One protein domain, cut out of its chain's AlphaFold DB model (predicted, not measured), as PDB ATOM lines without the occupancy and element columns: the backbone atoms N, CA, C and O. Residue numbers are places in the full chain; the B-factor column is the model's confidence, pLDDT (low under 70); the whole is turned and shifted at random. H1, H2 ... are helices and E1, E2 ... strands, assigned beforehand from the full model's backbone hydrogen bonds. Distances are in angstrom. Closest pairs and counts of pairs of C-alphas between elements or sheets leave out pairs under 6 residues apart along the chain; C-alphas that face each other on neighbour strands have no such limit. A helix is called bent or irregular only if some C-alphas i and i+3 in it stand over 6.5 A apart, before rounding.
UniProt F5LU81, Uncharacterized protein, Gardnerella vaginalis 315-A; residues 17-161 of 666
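Overview. This is residues 17 to 161 of the 666 residues of an uncharacterized protein of Gardnerella vaginalis 315-A (UniProt F5LU81). Two antiparallel sheets lie partly face to face, a five-stranded one with the helices H2 and H3 packed on its far face and a three-stranded one over its other face. The three-stranded sheet holds the long hairpin E2 and E3, which runs on past the five-stranded sheet to its turn at residues 43 and 44, at one end of the longest axis. The printed part has 145 residues with three named helices and eight named strands, in the order E1 E2 E3 H1 E4 H2 H3 E5 E6 E7 E8, and its class is mixed, helices and strands. The larger sheet has the order E4 - E5 - E1 - E7 - E8 and the smaller one E3 - E2 - E6. The whole is compact, with a radius of gyration of the C-alphas of 16.4 A, and elongated in outline, with spans of 54 by 35 by 30 A.

Arrangement. The printed part begins with E1, residues 17 to 22, an inner strand of the larger sheet. Its antiparallel neighbours are E5, residues 108 to 115, with N 19 and O 112 at 3.0 A, and E7, residues 143 to 148, with N 18 and O 146 at 2.8 A. E2, residues 31 to 42, and E3, residues 45 to 57, form a hairpin, with N 40 and O 47 at 2.7 A and N 34 and O 54 at 2.8 A. On the other side of E2 is E6, residues 124 to 129, an edge strand with N 33 and O 127 at 2.9 A. E1 and E6 are apart. H1, residues 59 to 62, is on the larger sheet at a height of 8.0 A and only grazes the smaller sheet. E4, residues 68 to 71, is an edge strand antiparallel to E5, with N 69 and O 113 at 2.8 A; the closest C-alphas of H1 and E4 are those of Phe 62 and Asn 68, 6.4 A apart. H2, residues 78 to 89, is on the larger sheet at a height of 9.6 A, on the opposite face from H1; it only just runs across the strands, at 61 degrees to E5 on the local plane. Its closest C-alpha pair with E7 is Cys 89 and Ile 148, 6.8 A. H3, residues 97 to 104, is on the same face as H2 at a height of 9.7 A, and runs across the strands at 70 degrees to E7 on the local plane. H2 and H3 are apart. E7 and E8, residues 156 to 160, form a hairpin, with N 145 and O 158 at 3.0 A. Each O i to N i+4 pair is within hydrogen-bond range in H3 and 6 of 8 are in H2, while H1 is too short for such a pair.

Along the chain. E1 begins at C-alpha 17, at (375.010, 298.610, 312.482), and is 17.0 A long. E2 measures 33.8 A and E3 33.6 A, from C-alpha 45 at (381.859, 272.775, 318.463). H2 is 16.2 A long and only just irregular, with C-alphas 84 and 87 6.6 A apart. E5 is 21.1 A, E6 16.7 A and E7 16.6 A long. E8 ends at C-alpha 160, at (369.567, 306.793, 325.625).

Size, cuts and confidence. The two C-alphas farthest apart are those of Ile 43 and Ala 105, at 54.5 A. The printed part has no cut. The link from E6 to E7, residues 130 to 142, is long. Mean pLDDT of the printed part is 83.1; it is under 70 at residues 42 to 46, 65 to 66, 88 to 95, 117 to 120 and 150 to 154.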
ATOM      1  N   PHE A  17     374.827 298.032 311.153       85.56
ATOM      2  CA  PHE A  17     375.010 298.610 312.482       85.56
ATOM      3  C   PHE A  17     375.050 300.126 312.407       85.56
ATOM      4  O   PHE A  17     375.693 300.700 311.530       85.56
ATOM      5  N   TYR A  18     374.401 300.762 313.371       87.81
ATOM      6  CA  TYR A  18     374.248 302.201 313.451       87.81
ATOM      7  C   TYR A  18     374.709 302.725 314.802       87.81
ATOM      8  O   TYR A  18     374.445 302.129 315.849       87.81
ATOM      9  N   LEU A  19     375.347 303.887 314.756       91.75
ATOM     10  CA  LEU A  19     375.714 304.692 315.909       91.75
ATOM     11  C   LEU A  19     375.391 306.149 315.583       91.75
ATOM     12  O   LEU A  19     375.899 306.698 314.608       91.75
ATOM     13  N   ILE A  20     374.548 306.767 316.393       92.06
ATOM     14  CA  ILE A  20     374.093 308.141 316.246       92.06
ATOM     15  C   ILE A  20     374.529 308.895 317.496       92.06
ATOM     16  O   ILE A  20     374.096 308.596 318.612       92.06
ATOM     17  N   LEU A  21     375.416 309.862 317.289       94.31
ATOM     18  CA  LEU A  21     375.988 310.691 318.335       94.31
ATOM     19  C   LEU A  21     375.265 312.043 318.425       94.31
ATOM     20  O   LEU A  21     374.817 312.571 317.397       94.31
ATOM     21  N   PRO A  22     375.181 312.630 319.631       95.06
ATOM     22  CA  PRO A  22     374.590 313.946 319.830       95.06
ATOM     23  C   PRO A  22     375.405 315.058 319.164       95.06
ATOM     24  O   PRO A  22     376.592 314.903 318.879       95.06
ATOM     25  N   LYS A  23     374.759 316.205 318.932       93.81
ATOM     26  CA  LYS A  23     375.359 317.395 318.308       93.81
ATOM     27  C   LYS A  23     376.547 317.960 319.083       93.81
ATOM     28  O   LYS A  23     377.512 318.386 318.467       93.81
ATOM     29  N   ASN A  24     376.491 317.921 320.409       94.44
ATOM     30  CA  ASN A  24     377.488 318.534 321.289       94.44
ATOM     31  C   ASN A  24     378.700 317.633 321.587       94.44
ATOM     32  O   ASN A  24     379.315 317.734 322.648       94.44
ATOM     33  N   ILE A  25     379.030 316.718 320.677       94.69
ATOM     34  CA  ILE A  25     380.257 315.922 320.741       94.69
ATOM     35  C   ILE A  25     381.339 316.631 319.936       94.69
ATOM     36  O   ILE A  25     381.119 317.006 318.784       94.69
ATOM     37  N   LYS A  26     382.538 316.763 320.513       94.50
ATOM     38  CA  LYS A  26     383.705 317.297 319.807       94.50
ATOM     39  C   LYS A  26     384.129 316.308 318.727       94.50
ATOM     40  O   LYS A  26     384.780 315.299 318.998       94.50
ATOM     41  N   ASP A  27     383.763 316.607 317.490       90.69
ATOM     42  CA  ASP A  27     383.869 315.693 316.354       90.69
ATOM     43  C   ASP A  27     385.268 315.086 316.143       90.69
ATOM     44  O   ASP A  27     385.440 313.881 315.945       90.69
ATOM     45  N   ASN A  28     386.297 315.922 316.274       92.38
ATOM     46  CA  ASN A  28     387.704 315.553 316.119       92.38
ATOM     47  C   ASN A  28     388.242 314.636 317.237       92.38
ATOM     48  O   ASN A  28     389.335 314.075 317.101       92.38
ATOM     49  N   THR A  29     387.498 314.455 318.330       96.25
ATOM     50  CA  THR A  29     387.864 313.579 319.456       96.25
ATOM     51  C   THR A  29     387.266 312.182 319.344       96.25
ATOM     52  O   THR A  29     387.679 311.287 320.076       96.25
ATOM     53  N   ILE A  30     386.345 311.960 318.400       96.00
ATOM     54  CA  ILE A  30     385.708 310.657 318.214       96.00
ATOM     55  C   ILE A  30     386.768 309.622 317.823       96.00
ATOM     56  O   ILE A  30     387.529 309.816 316.870       96.00
ATOM     57  N   ARG A  31     386.817 308.516 318.564       96.69
ATOM     58  CA  ARG A  31     387.619 307.327 318.260       96.69
ATOM     59  C   ARG A  31     386.729 306.100 318.314       96.69
ATOM     60  O   ARG A  31     385.996 305.905 319.283       96.69
ATOM     61  N   ILE A  32     386.800 305.276 317.273       94.88
ATOM     62  CA  ILE A  32     386.008 304.053 317.146       94.88
ATOM     63  C   ILE A  32     386.950 302.862 317.003       94.88
ATOM     64  O   ILE A  32     387.667 302.727 316.010       94.88
ATOM     65  N   THR A  33     386.901 301.964 317.981       94.75
ATOM     66  CA  THR A  33     387.557 300.660 317.916       94.75
ATOM     67  C   THR A  33     386.502 299.576 317.734       94.75
ATOM     68  O   THR A  33     385.553 299.476 318.511       94.75
ATOM     69  N   ARG A  34     386.661 298.748 316.701       90.62
ATOM     70  CA  ARG A  34     385.668 297.750 316.287       90.62
ATOM     71  C   ARG A  34     386.233 296.347 316.356       90.62
ATOM     72  O   ARG A  34     387.317 296.083 315.834       90.62
ATOM     73  N   TYR A  35     385.455 295.451 316.944       89.31
ATOM     74  CA  TYR A  35     385.735 294.029 317.036       89.31
ATOM     75  C   TYR A  35     384.562 293.222 316.497       89.31
ATOM     76  O   TYR A  35     383.399 293.599 316.657       89.31
ATOM     77  N   ARG A  36     384.874 292.053 315.951       86.44
ATOM     78  CA  ARG A  36     383.902 290.992 315.679       86.44
ATOM     79  C   ARG A  36     384.433 289.680 316.219       86.44
ATOM     80  O   ARG A  36     385.640 289.521 316.358       86.44
ATOM     81  N   THR A  37     383.572 288.726 316.503       86.69
ATOM     82  CA  THR A  37     384.023 287.354 316.730       86.69
ATOM     83  C   THR A  37     384.290 286.645 315.408       86.69
ATOM     84  O   THR A  37     383.546 286.842 314.452       86.69
ATOM     85  N   LYS A  38     385.290 285.772 315.377       84.31
ATOM     86  CA  LYS A  38     385.569 284.843 314.283       84.31
ATOM     87  C   LYS A  38     385.465 283.416 314.804       84.31
ATOM     88  O   LYS A  38     386.063 283.108 315.842       84.31
ATOM     89  N   ALA A  39     384.725 282.564 314.098       78.62
ATOM     90  CA  ALA A  39     384.683 281.144 314.407       78.62
ATOM     91  C   ALA A  39     386.086 280.524 314.291       78.62
ATOM     92  O   ALA A  39     386.813 280.722 313.317       78.62
ATOM     93  N   ILE A  40     386.458 279.761 315.307       80.19
ATOM     94  CA  ILE A  40     387.663 278.947 315.372       80.19
ATOM     95  C   ILE A  40     387.242 277.500 315.642       80.19
ATOM     96  O   ILE A  40     386.408 277.223 316.510       80.19
ATOM     97  N   LEU A  41     387.805 276.562 314.876       71.81
ATOM     98  CA  LEU A  41     387.544 275.135 315.057       71.81
ATOM     99  C   LEU A  41     388.119 274.666 316.400       71.81
ATOM    100  O   LEU A  41     389.320 274.771 316.645       71.81
ATOM    101  N   GLY A  42     387.254 274.130 317.262       62.38
ATOM    102  CA  GLY A  42     387.627 273.531 318.538       62.38
ATOM    103  C   GLY A  42     386.973 272.164 318.737       62.38
ATOM    104  O   GLY A  42     385.918 271.868 318.178       62.38
ATOM    105  N   ILE A  43     387.591 271.316 319.562       50.72
ATOM    106  CA  ILE A  43     386.994 270.040 319.980       50.72
ATOM    107  C   ILE A  43     385.748 270.362 320.825       50.72
ATOM    108  O   ILE A  43     385.871 270.995 321.875       50.72
ATOM    109  N   GLY A  44     384.562 269.965 320.342       62.78
ATOM    110  CA  GLY A  44     383.265 270.188 321.003       62.78
ATOM    111  C   GLY A  44     382.335 271.230 320.358       62.78
ATOM    112  O   GLY A  44     381.271 271.481 320.914       62.78
ATOM    113  N   GLY A  45     382.698 271.824 319.213       68.75
ATOM    114  CA  GLY A  45     381.859 272.775 318.463       68.75
ATOM    115  C   GLY A  45     382.604 274.051 318.057       68.75
ATOM    116  O   GLY A  45     383.792 274.209 318.345       68.75
ATOM    117  N   ASN A  46     381.904 274.975 317.389       68.81
ATOM    118  CA  ASN A  46     382.458 276.282 317.028       68.81
ATOM    119  C   ASN A  46     382.772 277.079 318.302       68.81
ATOM    120  O   ASN A  46     381.890 277.319 319.125       68.81
ATOM    121  N   LYS A  47     384.030 277.500 318.468       78.06
ATOM    122  CA  LYS A  47     384.422 278.505 319.464       78.06
ATOM    123  C   LYS A  47     384.597 279.843 318.753       78.06
ATOM    124  O   LYS A  47     384.906 279.866 317.569       78.06
ATOM    125  N   PHE A  48     384.428 280.955 319.456       82.88
ATOM    126  CA  PHE A  48     384.512 282.292 318.871       82.88
ATOM    127  C   PHE A  48     385.629 283.099 319.537       82.88
ATOM    128  O   PHE A  48     385.731 283.120 320.762       82.88
ATOM    129  N   ALA A  49     386.470 283.758 318.738       85.38
ATOM    130  CA  ALA A  49     387.539 284.633 319.222       85.38
ATOM    131  C   ALA A  49     387.372 286.055 318.676       85.38
ATOM    132  O   ALA A  49     387.006 286.228 317.517       85.38
ATOM    133  N   TRP A  50     387.646 287.073 319.495       89.88
ATOM    134  CA  TRP A  50     387.574 288.472 319.064       89.88
ATOM    135  C   TRP A  50     388.695 288.809 318.071       89.88
ATOM    136  O   TRP A  50     389.875 288.633 318.359       89.88
ATOM    137  N   GLU A  51     388.312 289.343 316.919       88.94
ATOM    138  CA  GLU A  51     389.165 289.859 315.857       88.94
ATOM    139  C   GLU A  51     388.974 291.380 315.764       88.94
ATOM    140  O   GLU A  51     387.850 291.881 315.650       88.94
ATOM    141  N   LEU A  52     390.081 292.120 315.824       89.12
ATOM    142  CA  LEU A  52     390.113 293.572 315.663       89.12
ATOM    143  C   LEU A  52     389.908 293.941 314.185       89.12
ATOM    144  O   LEU A  52     390.609 293.434 313.313       89.12
ATOM    145  N   ARG A  53     388.965 294.844 313.909       86.31
ATOM    146  CA  ARG A  53     388.600 295.299 312.554       86.31
ATOM    147  C   ARG A  53     389.072 296.711 312.246       86.31
ATOM    148  O   ARG A  53     389.424 297.011 311.112       86.31
ATOM    149  N   GLY A  54     389.086 297.558 313.263       87.38
ATOM    150  CA  GLY A  54     389.584 298.921 313.193       87.38
ATOM    151  C   GLY A  54     389.958 299.373 314.591       87.38
ATOM    152  O   GLY A  54     389.242 299.059 315.542       87.38
ATOM    153  N   LYS A  55     391.090 300.059 314.721       93.06
ATOM    154  CA  LYS A  55     391.593 300.564 315.997       93.06
ATOM    155  C   LYS A  55     391.604 302.080 315.969       93.06
ATOM    156  O   LYS A  55     392.174 302.645 315.043       93.06
ATOM    157  N   ASP A  56     390.990 302.688 316.979       92.56
ATOM    158  CA  ASP A  56     390.991 304.128 317.247       92.56
ATOM    159  C   ASP A  56     390.694 304.986 316.004       92.56
ATOM    160  O   ASP A  56     391.276 306.052 315.812       92.56
ATOM    161  N   GLN A  57     389.779 304.518 315.149       93.25
ATOM    162  CA  GLN A  57     389.460 305.173 313.884       93.25
ATOM    163  C   GLN A  57     388.796 306.526 314.151       93.25
ATOM    164  O   GLN A  57     387.823 306.597 314.907       93.25
ATOM    165  N   VAL A  58     389.287 307.583 313.502       94.12
ATOM    166  CA  VAL A  58     388.579 308.873 313.439       94.12
ATOM    167  C   VAL A  58     387.443 308.807 312.404       94.12
ATOM    168  O   VAL A  58     387.419 307.876 311.591       94.12
ATOM    169  N   PRO A  59     386.498 309.770 312.370       93.12
ATOM    170  CA  PRO A  59     385.378 309.712 311.426       93.12
ATOM    171  C   PRO A  59     385.787 309.565 309.951       93.12
ATOM    172  O   PRO A  59     385.122 308.842 309.208       93.12
ATOM    173  N   SER A  60     386.898 310.181 309.530       89.31
ATOM    174  CA  SER A  60     387.425 310.036 308.165       89.31
ATOM    175  C   SER A  60     387.927 308.622 307.864       89.31
ATOM    176  O   SER A  60     387.647 308.109 306.786       89.31
ATOM    177  N   ASP A  61     388.609 307.978 308.815       89.50
ATOM    178  CA  ASP A  61     389.160 306.620 308.668       89.50
ATOM    179  C   ASP A  61     388.066 305.551 308.698       89.50
ATOM    180  O   ASP A  61     388.224 304.448 308.169       89.50
ATOM    181  N   PHE A  62     386.958 305.855 309.375       88.88
ATOM    182  CA  PHE A  62     385.801 304.981 309.422       88.88
ATOM    183  C   PHE A  62     385.135 304.873 308.047       88.88
ATOM    184  O   PHE A  62     384.764 303.767 307.646       88.88
ATOM    185  N   ASN A  63     384.991 305.997 307.336       84.69
ATOM    186  CA  ASN A  63     384.290 306.094 306.057       84.69
ATOM    187  C   ASN A  63     385.020 305.303 304.957       84.69
ATOM    188  O   ASN A  63     386.197 305.540 304.696       84.69
ATOM    189  N   ASN A  64     384.338 304.376 304.279       79.25
ATOM    190  CA  ASN A  64     384.915 303.652 303.146       79.25
ATOM    191  C   ASN A  64     383.882 303.435 302.025       79.25
ATOM    192  O   ASN A  64     382.678 303.531 302.233       79.25
ATOM    193  N   VAL A  65     384.353 303.119 300.818       64.94
ATOM    194  CA  VAL A  65     383.495 303.047 299.619       64.94
ATOM    195  C   VAL A  65     382.538 301.839 299.619       64.94
ATOM    196  O   VAL A  65     381.576 301.830 298.860       64.94
ATOM    197  N   PHE A  66     382.762 300.820 300.460       68.25
ATOM    198  CA  PHE A  66     382.113 299.507 300.301       68.25
ATOM    199  C   PHE A  66     381.275 299.022 301.491       68.25
ATOM    200  O   PHE A  66     380.389 298.196 301.300       68.25
ATOM    201  N   SER A  67     381.554 299.472 302.714       76.00
ATOM    202  CA  SER A  67     380.974 298.902 303.937       76.00
ATOM    203  C   SER A  67     380.652 299.917 305.031       76.00
ATOM    204  O   SER A  67     379.816 299.626 305.870       76.00
ATOM    205  N   ASN A  68     381.279 301.092 305.083       87.19
ATOM    206  CA  ASN A  68     381.106 302.028 306.196       87.19
ATOM    207  C   ASN A  68     380.786 303.422 305.675       87.19
ATOM    208  O   ASN A  68     381.474 303.926 304.798       87.19
ATOM    209  N   SER A  69     379.802 304.080 306.269       88.44
ATOM    210  CA  SER A  69     379.445 305.456 305.928       88.44
ATOM    211  C   SER A  69     379.222 306.291 307.179       88.44
ATOM    212  O   SER A  69     378.733 305.799 308.195       88.44
ATOM    213  N   THR A  70     379.587 307.567 307.115       91.56
ATOM    214  CA  THR A  70     379.264 308.553 308.155       91.56
ATOM    215  C   THR A  70     378.684 309.816 307.535       91.56
ATOM    216  O   THR A  70     379.010 310.130 306.388       91.56
ATOM    217  N   ARG A  71     377.802 310.502 308.269       91.94
ATOM    218  CA  ARG A  71     377.141 311.750 307.859       91.94
ATOM    219  C   ARG A  71     377.064 312.743 309.012       91.94
ATOM    220  O   ARG A  71     376.925 312.322 310.165       91.94
ATOM    221  N   ILE A  72     377.099 314.032 308.688       92.06
ATOM    222  CA  ILE A  72     376.857 315.151 309.612       92.06
ATOM    223  C   ILE A  72     375.727 316.062 309.116       92.06
ATOM    224  O   ILE A  72     375.479 316.119 307.908       92.06
ATOM    225  N   PRO A  73     375.038 316.795 310.015       88.31
ATOM    226  CA  PRO A  73     374.091 317.828 309.625       88.31
ATOM    227  C   PRO A  73     374.732 318.815 308.645       88.31
ATOM    228  O   PRO A  73     375.764 319.415 308.944       88.31
ATOM    229  N   GLY A  74     374.109 318.979 307.478       85.88
ATOM    230  CA  GLY A  74     374.628 319.788 306.372       85.88
ATOM    231  C   GLY A  74     375.081 318.973 305.156       85.88
ATOM    232  O   GLY A  74     375.138 319.535 304.063       85.88
ATOM    233  N   ASP A  75     375.326 317.664 305.301       90.19
ATOM    234  CA  ASP A  75     375.564 316.787 304.149       90.19
ATOM    235  C   ASP A  75     374.284 316.669 303.289       90.19
ATOM    236  O   ASP A  75     373.198 316.477 303.850       90.19
ATOM    237  N   PRO A  76     374.367 316.734 301.938       87.69
ATOM    238  CA  PRO A  76     373.189 316.725 301.057       87.69
ATOM    239  C   PRO A  76     372.269 315.507 301.212       87.69
ATOM    240  O   PRO A  76     371.083 315.589 300.897       87.69
ATOM    241  N   ASP A  77     372.807 314.379 301.674       87.19
ATOM    242  CA  ASP A  77     372.095 313.117 301.864       87.19
ATOM    243  C   ASP A  77     371.914 312.739 303.346       87.19
ATOM    244  O   ASP A  77     371.510 311.618 303.638       87.19
ATOM    245  N   TYR A  78     372.162 313.646 304.299       88.38
ATOM    246  CA  TYR A  78     371.974 313.373 305.732       88.38
ATOM    247  C   TYR A  78     370.537 312.930 306.059       88.38
ATOM    248  O   TYR A  78     370.309 311.916 306.725       88.38
ATOM    249  N   ASP A  79     369.547 313.676 305.565       84.25
ATOM    250  CA  ASP A  79     368.139 313.409 305.864       84.25
ATOM    251  C   ASP A  79     367.598 312.176 305.148       84.25
ATOM    252  O   ASP A  79     366.796 311.440 305.732       84.25
ATOM    253  N   SER A  80     368.023 311.932 303.905       82.75
ATOM    254  CA  SER A  80     367.692 310.691 303.202       82.75
ATOM    255  C   SER A  80     368.354 309.500 303.891       82.75
ATOM    256  O   SER A  80     367.694 308.491 304.109       82.75
ATOM    257  N   PHE A  81     369.596 309.641 304.358       82.06
ATOM    258  CA  PHE A  81     370.295 308.607 305.117       82.06
ATOM    259  C   PHE A  81     369.555 308.225 306.406       82.06
ATOM    260  O   PHE A  81     369.394 307.032 306.682       82.06
ATOM    261  N   TRP A  82     369.050 309.203 307.169       84.88
ATOM    262  CA  TRP A  82     368.188 308.939 308.326       84.88
ATOM    263  C   TRP A  82     366.876 308.261 307.914       84.88
ATOM    264  O   TRP A  82     366.516 307.231 308.482       84.88
ATOM    265  N   LYS A  83     366.162 308.828 306.932       79.38
ATOM    266  CA  LYS A  83     364.840 308.345 306.500       79.38
ATOM    267  C   LYS A  83     364.895 306.909 305.992       79.38
ATOM    268  O   LYS A  83     364.136 306.062 306.452       79.38
ATOM    269  N   ASP A  84     365.819 306.626 305.081       72.62
ATOM    270  CA  ASP A  84     365.932 305.331 304.408       72.62
ATOM    271  C   ASP A  84     366.475 304.227 305.319       72.62
ATOM    272  O   ASP A  84     366.199 303.045 305.097       72.62
ATOM    273  N   SER A  85     367.215 304.611 306.359       72.56
ATOM    274  CA  SER A  85     367.759 303.684 307.347       72.56
ATOM    275  C   SER A  85     366.873 303.608 308.591       72.56
ATOM    276  O   SER A  85     366.136 302.645 308.793       72.56
ATOM    277  N   ILE A  86     366.946 304.631 309.436       75.56
ATOM    278  CA  ILE A  86     366.499 304.617 310.828       75.56
ATOM    279  C   ILE A  86     364.972 304.717 310.925       75.56
ATOM    280  O   ILE A  86     364.347 303.932 311.636       75.56
ATOM    281  N   GLU A  87     364.364 305.639 310.177       76.44
ATOM    282  CA  GLU A  87     362.917 305.900 310.218       76.44
ATOM    283  C   GLU A  87     362.114 304.801 309.509       76.44
ATOM    284  O   GLU A  87     361.170 304.246 310.063       76.44
ATOM    285  N   ARG A  88     362.518 304.425 308.290       69.25
ATOM    286  CA  ARG A  88     361.782 303.465 307.451       69.25
ATOM    287  C   ARG A  88     361.794 302.030 307.985       69.25
ATOM    288  O   ARG A  88     360.874 301.277 307.664       69.25
ATOM    289  N   CYS A  89     362.836 301.637 308.724       62.91
ATOM    290  CA  CYS A  89     363.058 300.243 309.125       62.91
ATOM    291  C   CYS A  89     363.263 300.037 310.634       62.91
ATOM    292  O   CYS A  89     363.164 298.909 311.090       62.91
ATOM    293  N   GLY A  90     363.600 301.067 311.416       60.44
ATOM    294  CA  GLY A  90     364.081 300.890 312.793       60.44
ATOM    295  C   GLY A  90     363.109 301.300 313.893       60.44
ATOM    296  O   GLY A  90     363.001 300.612 314.906       60.44
ATOM    297  N   LEU A  91     362.425 302.426 313.710       67.38
ATOM    298  CA  LEU A  91     361.650 303.090 314.753       67.38
ATOM    299  C   LEU A  91     360.236 303.392 314.226       67.38
ATOM    300  O   LEU A  91     360.039 304.342 313.475       67.38
ATOM    301  N   GLY A  92     359.253 302.553 314.571       57.97
ATOM    302  CA  GLY A  92     357.841 302.837 314.283       57.97
ATOM    303  C   GLY A  92     357.388 304.113 315.003       57.97
ATOM    304  O   GLY A  92     357.765 304.331 316.151       57.97
ATOM    305  N   THR A  93     356.585 304.943 314.336       56.72
ATOM    306  CA  THR A  93     356.371 306.367 314.676       56.72
ATOM    307  C   THR A  93     355.888 306.648 316.101       56.72
ATOM    308  O   THR A  93     356.219 307.693 316.655       56.72
ATOM    309  N   ASP A  94     355.153 305.724 316.717       54.03
ATOM    310  CA  ASP A  94     354.437 306.002 317.969       54.03
ATOM    311  C   ASP A  94     355.221 305.586 319.229       54.03
ATOM    312  O   ASP A  94     354.956 306.087 320.320       54.03
ATOM    313  N   ALA A  95     356.199 304.679 319.106       56.19
ATOM    314  CA  ALA A  95     356.980 304.158 320.237       56.19
ATOM    315  C   ALA A  95     358.296 304.921 320.485       56.19
ATOM    316  O   ALA A  95     359.021 304.616 321.429       56.19
ATOM    317  N   THR A  96     358.636 305.870 319.609       73.94
ATOM    318  CA  THR A  96     359.955 306.525 319.542       73.94
ATOM    319  C   THR A  96     359.831 308.016 319.237       73.94
ATOM    320  O   THR A  96     360.727 308.627 318.655       73.94
ATOM    321  N   CYS A  97     358.681 308.599 319.543       81.19
ATOM    322  CA  CYS A  97     358.348 309.969 319.189       81.19
ATOM    323  C   CYS A  97     359.289 311.001 319.839       81.19
ATOM    324  O   CYS A  97     359.560 312.028 319.226       81.19
ATOM    325  N   GLU A  98     359.865 310.725 321.015       87.75
ATOM    326  CA  GLU A  98     360.897 311.570 321.631       87.75
ATOM    327  C   GLU A  98     362.149 311.655 320.747       87.75
ATOM    328  O   GLU A  98     362.718 312.728 320.571       87.75
ATOM    329  N   VAL A  99     362.536 310.546 320.105       87.75
ATOM    330  CA  VAL A  99     363.670 310.511 319.166       87.75
ATOM    331  C   VAL A  99     363.405 311.409 317.968       87.75
ATOM    332  O   VAL A  99     364.302 312.121 317.514       87.75
ATOM    333  N   ASP A 100     362.173 311.401 317.462       84.56
ATOM    334  CA  ASP A 100     361.769 312.284 316.376       84.56
ATOM    335  C   ASP A 100     361.748 313.759 316.814       84.56
ATOM    336  O   ASP A 100     362.240 314.622 316.083       84.56
ATOM    337  N   THR A 101     361.278 314.057 318.029       88.06
ATOM    338  CA  THR A 101     361.373 315.397 318.628       88.06
ATOM    339  C   THR A 101     362.826 315.867 318.702       88.06
ATOM    340  O   THR A 101     363.149 316.951 318.209       88.06
ATOM    341  N   TRP A 102     363.733 315.048 319.241       90.81
ATOM    342  CA  TRP A 102     365.157 315.376 319.344       90.81
ATOM    343  C   TRP A 102     365.820 315.543 317.976       90.81
ATOM    344  O   TRP A 102     366.633 316.450 317.788       90.81
ATOM    345  N   ARG A 103     365.450 314.715 316.993       87.50
ATOM    346  CA  ARG A 103     365.920 314.856 315.611       87.50
ATOM    347  C   ARG A 103     365.459 316.180 315.007       87.50
ATOM    348  O   ARG A 103     366.293 316.906 314.470       87.50
ATOM    349  N   ARG A 104     364.167 316.515 315.103       85.81
ATOM    350  CA  ARG A 104     363.606 317.776 314.581       85.81
ATOM    351  C   ARG A 104     364.195 319.007 315.269       85.81
ATOM    352  O   ARG A 104     364.366 320.033 314.618       85.81
ATOM    353  N   ALA A 105     364.556 318.889 316.545       89.62
ATOM    354  CA  ALA A 105     365.285 319.916 317.286       89.62
ATOM    355  C   ALA A 105     366.772 320.032 316.881       89.62
ATOM    356  O   ALA A 105     367.443 320.986 317.272       89.62
ATOM    357  N   GLY A 106     367.296 319.095 316.082       90.50
ATOM    358  CA  GLY A 106     368.692 319.087 315.644       90.50
ATOM    359  C   GLY A 106     369.671 318.617 316.723       90.50
ATOM    360  O   GLY A 106     370.834 319.017 316.701       90.50
ATOM    361  N   ASN A 107     369.224 317.783 317.666       92.69
ATOM    362  CA  ASN A 107     370.046 317.318 318.789       92.69
ATOM    363  C   ASN A 107     371.033 316.199 318.405       92.69
ATOM    364  O   ASN A 107     371.930 315.883 319.185       92.69
ATOM    365  N   PHE A 108     370.901 315.613 317.212       91.44
ATOM    366  CA  PHE A 108     371.842 314.625 316.674       91.44
ATOM    367  C   PHE A 108     372.875 315.281 315.752       91.44
ATOM    368  O   PHE A 108     372.531 316.107 314.908       91.44
ATOM    369  N   GLY A 109     374.143 314.908 315.932       90.50
ATOM    370  CA  GLY A 109     375.302 315.548 315.303       90.50
ATOM    371  C   GLY A 109     376.080 314.690 314.326       90.50
ATOM    372  O   GLY A 109     376.656 315.214 313.380       90.50
ATOM    373  N   ARG A 110     376.136 313.375 314.540       92.56
ATOM    374  CA  ARG A 110     376.860 312.487 313.631       92.56
ATOM    375  C   ARG A 110     376.225 311.119 313.576       92.56
ATOM    376  O   ARG A 110     375.931 310.521 314.605       92.56
ATOM    377  N   LEU A 111     376.089 310.601 312.363       92.06
ATOM    378  CA  LEU A 111     375.643 309.242 312.108       92.06
ATOM    379  C   LEU A 111     376.822 308.418 311.608       92.06
ATOM    380  O   LEU A 111     377.601 308.866 310.766       92.06
ATOM    381  N   PHE A 112     376.911 307.189 312.086       91.75
ATOM    382  CA  PHE A 112     377.756 306.139 311.550       91.75
ATOM    383  C   PHE A 112     376.878 304.956 311.180       91.75
ATOM    384  O   PHE A 112     375.996 304.560 311.942       91.75
ATOM    385  N   LYS A 113     377.168 304.375 310.026       88.94
ATOM    386  CA  LYS A 113     376.617 303.115 309.554       88.94
ATOM    387  C   LYS A 113     377.768 302.216 309.158       88.94
ATOM    388  O   LYS A 113     378.666 302.642 308.431       88.94
ATOM    389  N   SER A 114     377.723 300.966 309.581       87.00
ATOM    390  CA  SER A 114     378.624 299.947 309.073       87.00
ATOM    391  C   SER A 114     377.868 298.689 308.714       87.00
ATOM    392  O   SER A 114     377.074 298.161 309.487       87.00
ATOM    393  N   TRP A 115     378.199 298.193 307.542       79.75
ATOM    394  CA  TRP A 115     377.866 296.878 307.070       79.75
ATOM    395  C   TRP A 115     378.935 295.898 307.572       79.75
ATOM    396  O   TRP A 115     379.950 295.646 306.916       79.75
ATOM    397  N   GLU A 116     378.747 295.400 308.794       71.06
ATOM    398  CA  GLU A 116     379.681 294.487 309.461       71.06
ATOM    399  C   GLU A 116     379.400 293.038 309.008       71.06
ATOM    400  O   GLU A 116     378.393 292.436 309.368       71.06
ATOM    401  N   GLN A 117     380.277 292.462 308.180       67.88
ATOM    402  CA  GLN A 117     380.162 291.086 307.664       67.88
ATOM    403  C   GLN A 117     380.922 290.070 308.545       67.88
ATOM    404  O   GLN A 117     382.087 290.317 308.844       67.88
ATOM    405  N   ASP A 118     380.334 288.901 308.850       60.28
ATOM    406  CA  ASP A 118     380.796 287.525 308.510       60.28
ATOM    407  C   ASP A 118     379.715 286.506 308.894       60.28
ATOM    408  O   ASP A 118     379.130 286.630 309.965       60.28
ATOM    409  N   ASN A 119     379.483 285.477 308.073       59.22
ATOM    410  CA  ASN A 119     378.486 284.432 308.381       59.22
ATOM    411  C   ASN A 119     378.891 283.575 309.603       59.22
ATOM    412  O   ASN A 119     378.088 282.797 310.110       59.22
ATOM    413  N   ASP A 120     380.130 283.757 310.068       67.25
ATOM    414  CA  ASP A 120     380.781 283.038 311.159       67.25
ATOM    415  C   ASP A 120     381.043 283.939 312.386       67.25
ATOM    416  O   ASP A 120     381.915 283.638 313.209       67.25
ATOM    417  N   ALA A 121     380.349 285.080 312.494       73.62
ATOM    418  CA  ALA A 121     380.428 285.976 313.646       73.62
ATOM    419  C   ALA A 121     379.190 285.831 314.545       73.62
ATOM    420  O   ALA A 121     378.064 286.048 314.113       73.62
ATOM    421  N   ASP A 122     379.414 285.511 315.817       76.75
ATOM    422  CA  ASP A 122     378.391 285.430 316.864       76.75
ATOM    423  C   ASP A 122     378.144 286.780 317.564       76.75
ATOM    424  O   ASP A 122     377.063 287.048 318.080       76.75
ATOM    425  N   SER A 123     379.141 287.667 317.604       82.88
ATOM    426  CA  SER A 123     379.047 288.954 318.294       82.88
ATOM    427  C   SER A 123     379.887 290.049 317.638       82.88
ATOM    428  O   SER A 123     380.991 289.816 317.138       82.88
ATOM    429  N   ILE A 124     379.382 291.282 317.707       84.06
ATOM    430  CA  ILE A 124     380.051 292.507 317.250       84.06
ATOM    431  C   ILE A 124     380.143 293.471 318.429       84.06
ATOM    432  O   ILE A 124     379.221 293.579 319.236       84.06
ATOM    433  N   ARG A 125     381.278 294.162 318.553       89.00
ATOM    434  CA  ARG A 125     381.522 295.127 319.626       89.00
ATOM    435  C   ARG A 125     382.177 296.373 319.073       89.00
ATOM    436  O   ARG A 125     383.262 296.305 318.499       89.00
ATOM    437  N   TRP A 126     381.556 297.514 319.329       91.12
ATOM    438  CA  TRP A 126     382.157 298.820 319.104       91.12
ATOM    439  C   TRP A 126     382.482 299.453 320.449       91.12
ATOM    440  O   TRP A 126     381.658 299.452 321.361       91.12
ATOM    441  N   ILE A 127     383.696 299.972 320.569       94.31
ATOM    442  CA  ILE A 127     384.130 300.806 321.684       94.31
ATOM    443  C   ILE A 127     384.327 302.197 321.105       94.31
ATOM    444  O   ILE A 127     385.168 302.390 320.225       94.31
ATOM    445  N   VAL A 128     383.515 303.137 321.572       93.75
ATOM    446  CA  VAL A 128     383.500 304.513 321.086       93.75
ATOM    447  C   VAL A 128     383.884 305.419 322.241       93.75
ATOM    448  O   VAL A 128     383.293 305.329 323.315       93.75
ATOM    449  N   THR A 129     384.856 306.295 322.017       94.88
ATOM    450  CA  THR A 129     385.226 307.349 322.964       94.88
ATOM    451  C   THR A 129     385.154 308.694 322.267       94.88
ATOM    452  O   THR A 129     385.599 308.814 321.125       94.88
ATOM    453  N   ALA A 130     384.617 309.698 322.947       94.19
ATOM    454  CA  ALA A 130     384.591 311.072 322.472       94.19
ATOM    455  C   ALA A 130     384.471 312.029 323.663       94.19
ATOM    456  O   ALA A 130     383.990 311.644 324.730       94.19
ATOM    457  N   GLU A 131     384.895 313.271 323.468       95.06
ATOM    458  CA  GLU A 131     384.700 314.358 324.419       95.06
ATOM    459  C   GLU A 131     383.413 315.124 324.095       95.06
ATOM    460  O   GLU A 131     383.081 315.350 322.928       95.06
ATOM    461  N   VAL A 132     382.699 315.561 325.131       94.75
ATOM    462  CA  VAL A 132     381.608 316.536 324.996       94.75
ATOM    463  C   VAL A 132     382.172 317.952 324.895       94.75
ATOM    464  O   VAL A 132     383.271 318.228 325.378       94.75
ATOM    465  N   GLU A 133     381.430 318.855 324.258       94.75
ATOM    466  CA  GLU A 133     381.718 320.291 324.280       94.75
ATOM    467  C   GLU A 133     381.794 320.835 325.720       94.75
ATOM    468  O   GLU A 133     381.133 320.337 326.634       94.75
ATOM    469  N   ASP A 134     382.621 321.862 325.936       93.00
ATOM    470  CA  ASP A 134     382.865 322.397 327.278       93.00
ATOM    471  C   ASP A 134     381.573 322.981 327.876       93.00
ATOM    472  O   ASP A 134     380.874 323.770 327.242       93.00
ATOM    473  N   GLY A 135     381.257 322.598 329.117       89.56
ATOM    474  CA  GLY A 135     380.048 323.042 329.821       89.56
ATOM    475  C   GLY A 135     378.770 322.260 329.488       89.56
ATOM    476  O   GLY A 135     377.717 322.585 330.035       89.56
ATOM    477  N   VAL A 136     378.840 321.230 328.641       90.19
ATOM    478  CA  VAL A 136     377.693 320.376 328.303       90.19
ATOM    479  C   VAL A 136     377.588 319.187 329.261       90.19
ATOM    480  O   VAL A 136     378.562 318.471 329.487       90.19
ATOM    481  N   ASP A 137     376.389 318.945 329.802       86.06
ATOM    482  CA  ASP A 137     376.099 317.750 330.603       86.06
ATOM    483  C   ASP A 137     375.822 316.548 329.672       86.06
ATOM    484  O   ASP A 137     374.791 316.548 328.990       86.06
ATOM    485  N   PRO A 138     376.682 315.507 329.638       85.19
ATOM    486  CA  PRO A 138     376.479 314.332 328.786       85.19
ATOM    487  C   PRO A 138     375.162 313.601 329.070       85.19
ATOM    488  O   PRO A 138     374.626 312.942 328.184       85.19
ATOM    489  N   TYR A 139     374.617 313.729 330.282       80.44
ATOM    490  CA  TYR A 139     373.365 313.088 330.677       80.44
ATOM    491  C   TYR A 139     372.117 313.765 330.098       80.44
ATOM    492  O   TYR A 139     371.038 313.184 330.150       80.44
ATOM    493  N   LYS A 140     372.256 314.967 329.522       85.56
ATOM    494  CA  LYS A 140     371.178 315.674 328.811       85.56
ATOM    495  C   LYS A 140     371.211 315.437 327.297       85.56
ATOM    496  O   LYS A 140     370.408 316.015 326.569       85.56
ATOM    497  N   LEU A 141     372.139 314.612 326.805       90.44
ATOM    498  CA  LEU A 141     372.338 314.390 325.378       90.44
ATOM    499  C   LEU A 141     371.675 313.088 324.901       90.44
ATOM    500  O   LEU A 141     371.843 312.047 325.540       90.44
ATOM    501  N   PRO A 142     370.972 313.106 323.754       91.94
ATOM    502  CA  PRO A 142     370.432 311.893 323.171       91.94
ATOM    503  C   PRO A 142     371.512 311.118 322.406       91.94
ATOM    504  O   PRO A 142     372.292 311.668 321.628       91.94
ATOM    505  N   PHE A 143     371.520 309.808 322.594       90.25
ATOM    506  CA  PHE A 143     372.397 308.849 321.944       90.25
ATOM    507  C   PHE A 143     371.573 307.668 321.449       90.25
ATOM    508  O   PHE A 143     370.650 307.207 322.118       90.25
ATOM    509  N   MET A 144     371.929 307.125 320.291       89.31
ATOM    510  CA  MET A 144     371.221 305.975 319.752       89.31
ATOM    511  C   MET A 144     372.186 305.031 319.055       89.31
ATOM    512  O   MET A 144     373.048 305.445 318.286       89.31
ATOM    513  N   ALA A 145     372.033 303.739 319.311       89.81
ATOM    514  CA  ALA A 145     372.790 302.698 318.638       89.81
ATOM    515  C   ALA A 145     371.887 301.505 318.364       89.81
ATOM    516  O   ALA A 145     370.934 301.237 319.095       89.81
ATOM    517  N   GLY A 146     372.172 300.771 317.305       84.94
ATOM    518  CA  GLY A 146     371.349 299.628 316.963       84.94
ATOM    519  C   GLY A 146     371.754 298.998 315.659       84.94
ATOM    520  O   GLY A 146     372.827 299.264 315.123       84.94
ATOM    521  N   TRP A 147     370.874 298.153 315.154       81.31
ATOM    522  CA  TRP A 147     371.066 297.501 313.881       81.31
ATOM    523  C   TRP A 147     369.741 297.239 313.182       81.31
ATOM    524  O   TRP A 147     368.683 297.068 313.798       81.31
ATOM    525  N   ILE A 148     369.821 297.197 311.859       78.12
ATOM    526  CA  ILE A 148     368.703 296.928 310.967       78.12
ATOM    527  C   ILE A 148     369.032 295.662 310.189       78.12
ATOM    528  O   ILE A 148     370.108 295.544 309.604       78.12
ATOM    529  N   SER A 149     368.076 294.735 310.140       73.62
ATOM    530  CA  SER A 149     368.076 293.670 309.144       73.62
ATOM    531  C   SER A 149     366.903 293.835 308.199       73.62
ATOM    532  O   SER A 149     365.762 293.860 308.630       73.62
ATOM    533  N   TYR A 150     367.168 293.891 306.899       66.94
ATOM    534  CA  TYR A 150     366.126 294.054 305.885       66.94
ATOM    535  C   TYR A 150     365.320 292.765 305.618       66.94
ATOM    536  O   TYR A 150     364.449 292.772 304.753       66.94
ATOM    537  N   THR A 151     365.562 291.679 306.369       58.56
ATOM    538  CA  THR A 151     364.723 290.472 306.348       58.56
ATOM    539  C   THR A 151     364.079 290.237 307.717       58.56
ATOM    540  O   THR A 151     364.763 289.912 308.693       58.56
ATOM    541  N   GLY A 152     362.753 290.325 307.770       55.28
ATOM    542  CA  GLY A 152     361.980 290.156 309.001       55.28
ATOM    543  C   GLY A 152     361.884 291.430 309.843       55.28
ATOM    544  O   GLY A 152     362.513 292.438 309.562       55.28
ATOM    545  N   ASP A 153     361.086 291.364 310.899       58.28
ATOM    546  CA  ASP A 153     360.766 292.424 311.864       58.28
ATOM    547  C   ASP A 153     361.847 292.617 312.952       58.28
ATOM    548  O   ASP A 153     361.591 293.136 314.039       58.28
ATOM    549  N   LYS A 154     363.078 292.163 312.690       67.44
ATOM    550  CA  LYS A 154     364.092 291.915 313.727       67.44
ATOM    551  C   LYS A 154     365.044 293.080 314.001       67.44
ATOM    552  O   LYS A 154     366.052 292.873 314.661       67.44
ATOM    553  N   HIS A 155     364.752 294.290 313.544       75.56
ATOM    554  CA  HIS A 155     365.555 295.480 313.851       75.56
ATOM    555  C   HIS A 155     365.556 295.766 315.359       75.56
ATOM    556  O   HIS A 155     364.538 295.578 316.034       75.56
ATOM    557  N   LYS A 156     366.688 296.225 315.902       78.62
ATOM    558  CA  LYS A 156     366.799 296.593 317.319       78.62
ATOM    559  C   LYS A 156     367.613 297.862 317.468       78.62
ATOM    560  O   LYS A 156     368.759 297.921 317.034       78.62
ATOM    561  N   PHE A 157     367.032 298.837 318.150       81.38
ATOM    562  CA  PHE A 157     367.719 300.040 318.583       81.38
ATOM    563  C   PHE A 157     367.614 300.180 320.092       81.38
ATOM    564  O   PHE A 157     366.583 299.886 320.694       81.38
ATOM    565  N   THR A 158     368.700 300.657 320.678       84.38
ATOM    566  CA  THR A 158     368.740 301.201 322.022       84.38
ATOM    567  C   THR A 158     368.934 302.697 321.893       84.38
ATOM    568  O   THR A 158     369.824 303.173 321.183       84.38
ATOM    569  N   VAL A 159     368.085 303.427 322.597       86.00
ATOM    570  CA  VAL A 159     368.144 304.874 322.692       86.00
ATOM    571  C   VAL A 159     368.404 305.215 324.147       86.00
ATOM    572  O   VAL A 159     367.802 304.638 325.050       86.00
ATOM    573  N   PHE A 160     369.319 306.143 324.357       86.62
ATOM    574  CA  PHE A 160     369.567 306.793 325.625       86.62
ATOM    575  C   PHE A 160     369.322 308.282 325.429       86.62
ATOM    576  O   PHE A 160     369.654 308.831 324.381       86.62
ATOM    577  N   GLY A 161     368.741 308.955 326.407       88.69
ATOM    578  CA  GLY A 161     368.494 310.379 326.284       88.69
ATOM    579  C   GLY A 161     367.725 310.930 327.469       88.69
ATOM    580  O   GLY A 161     367.397 310.176 328.390       88.69
TER     581      GLY A 161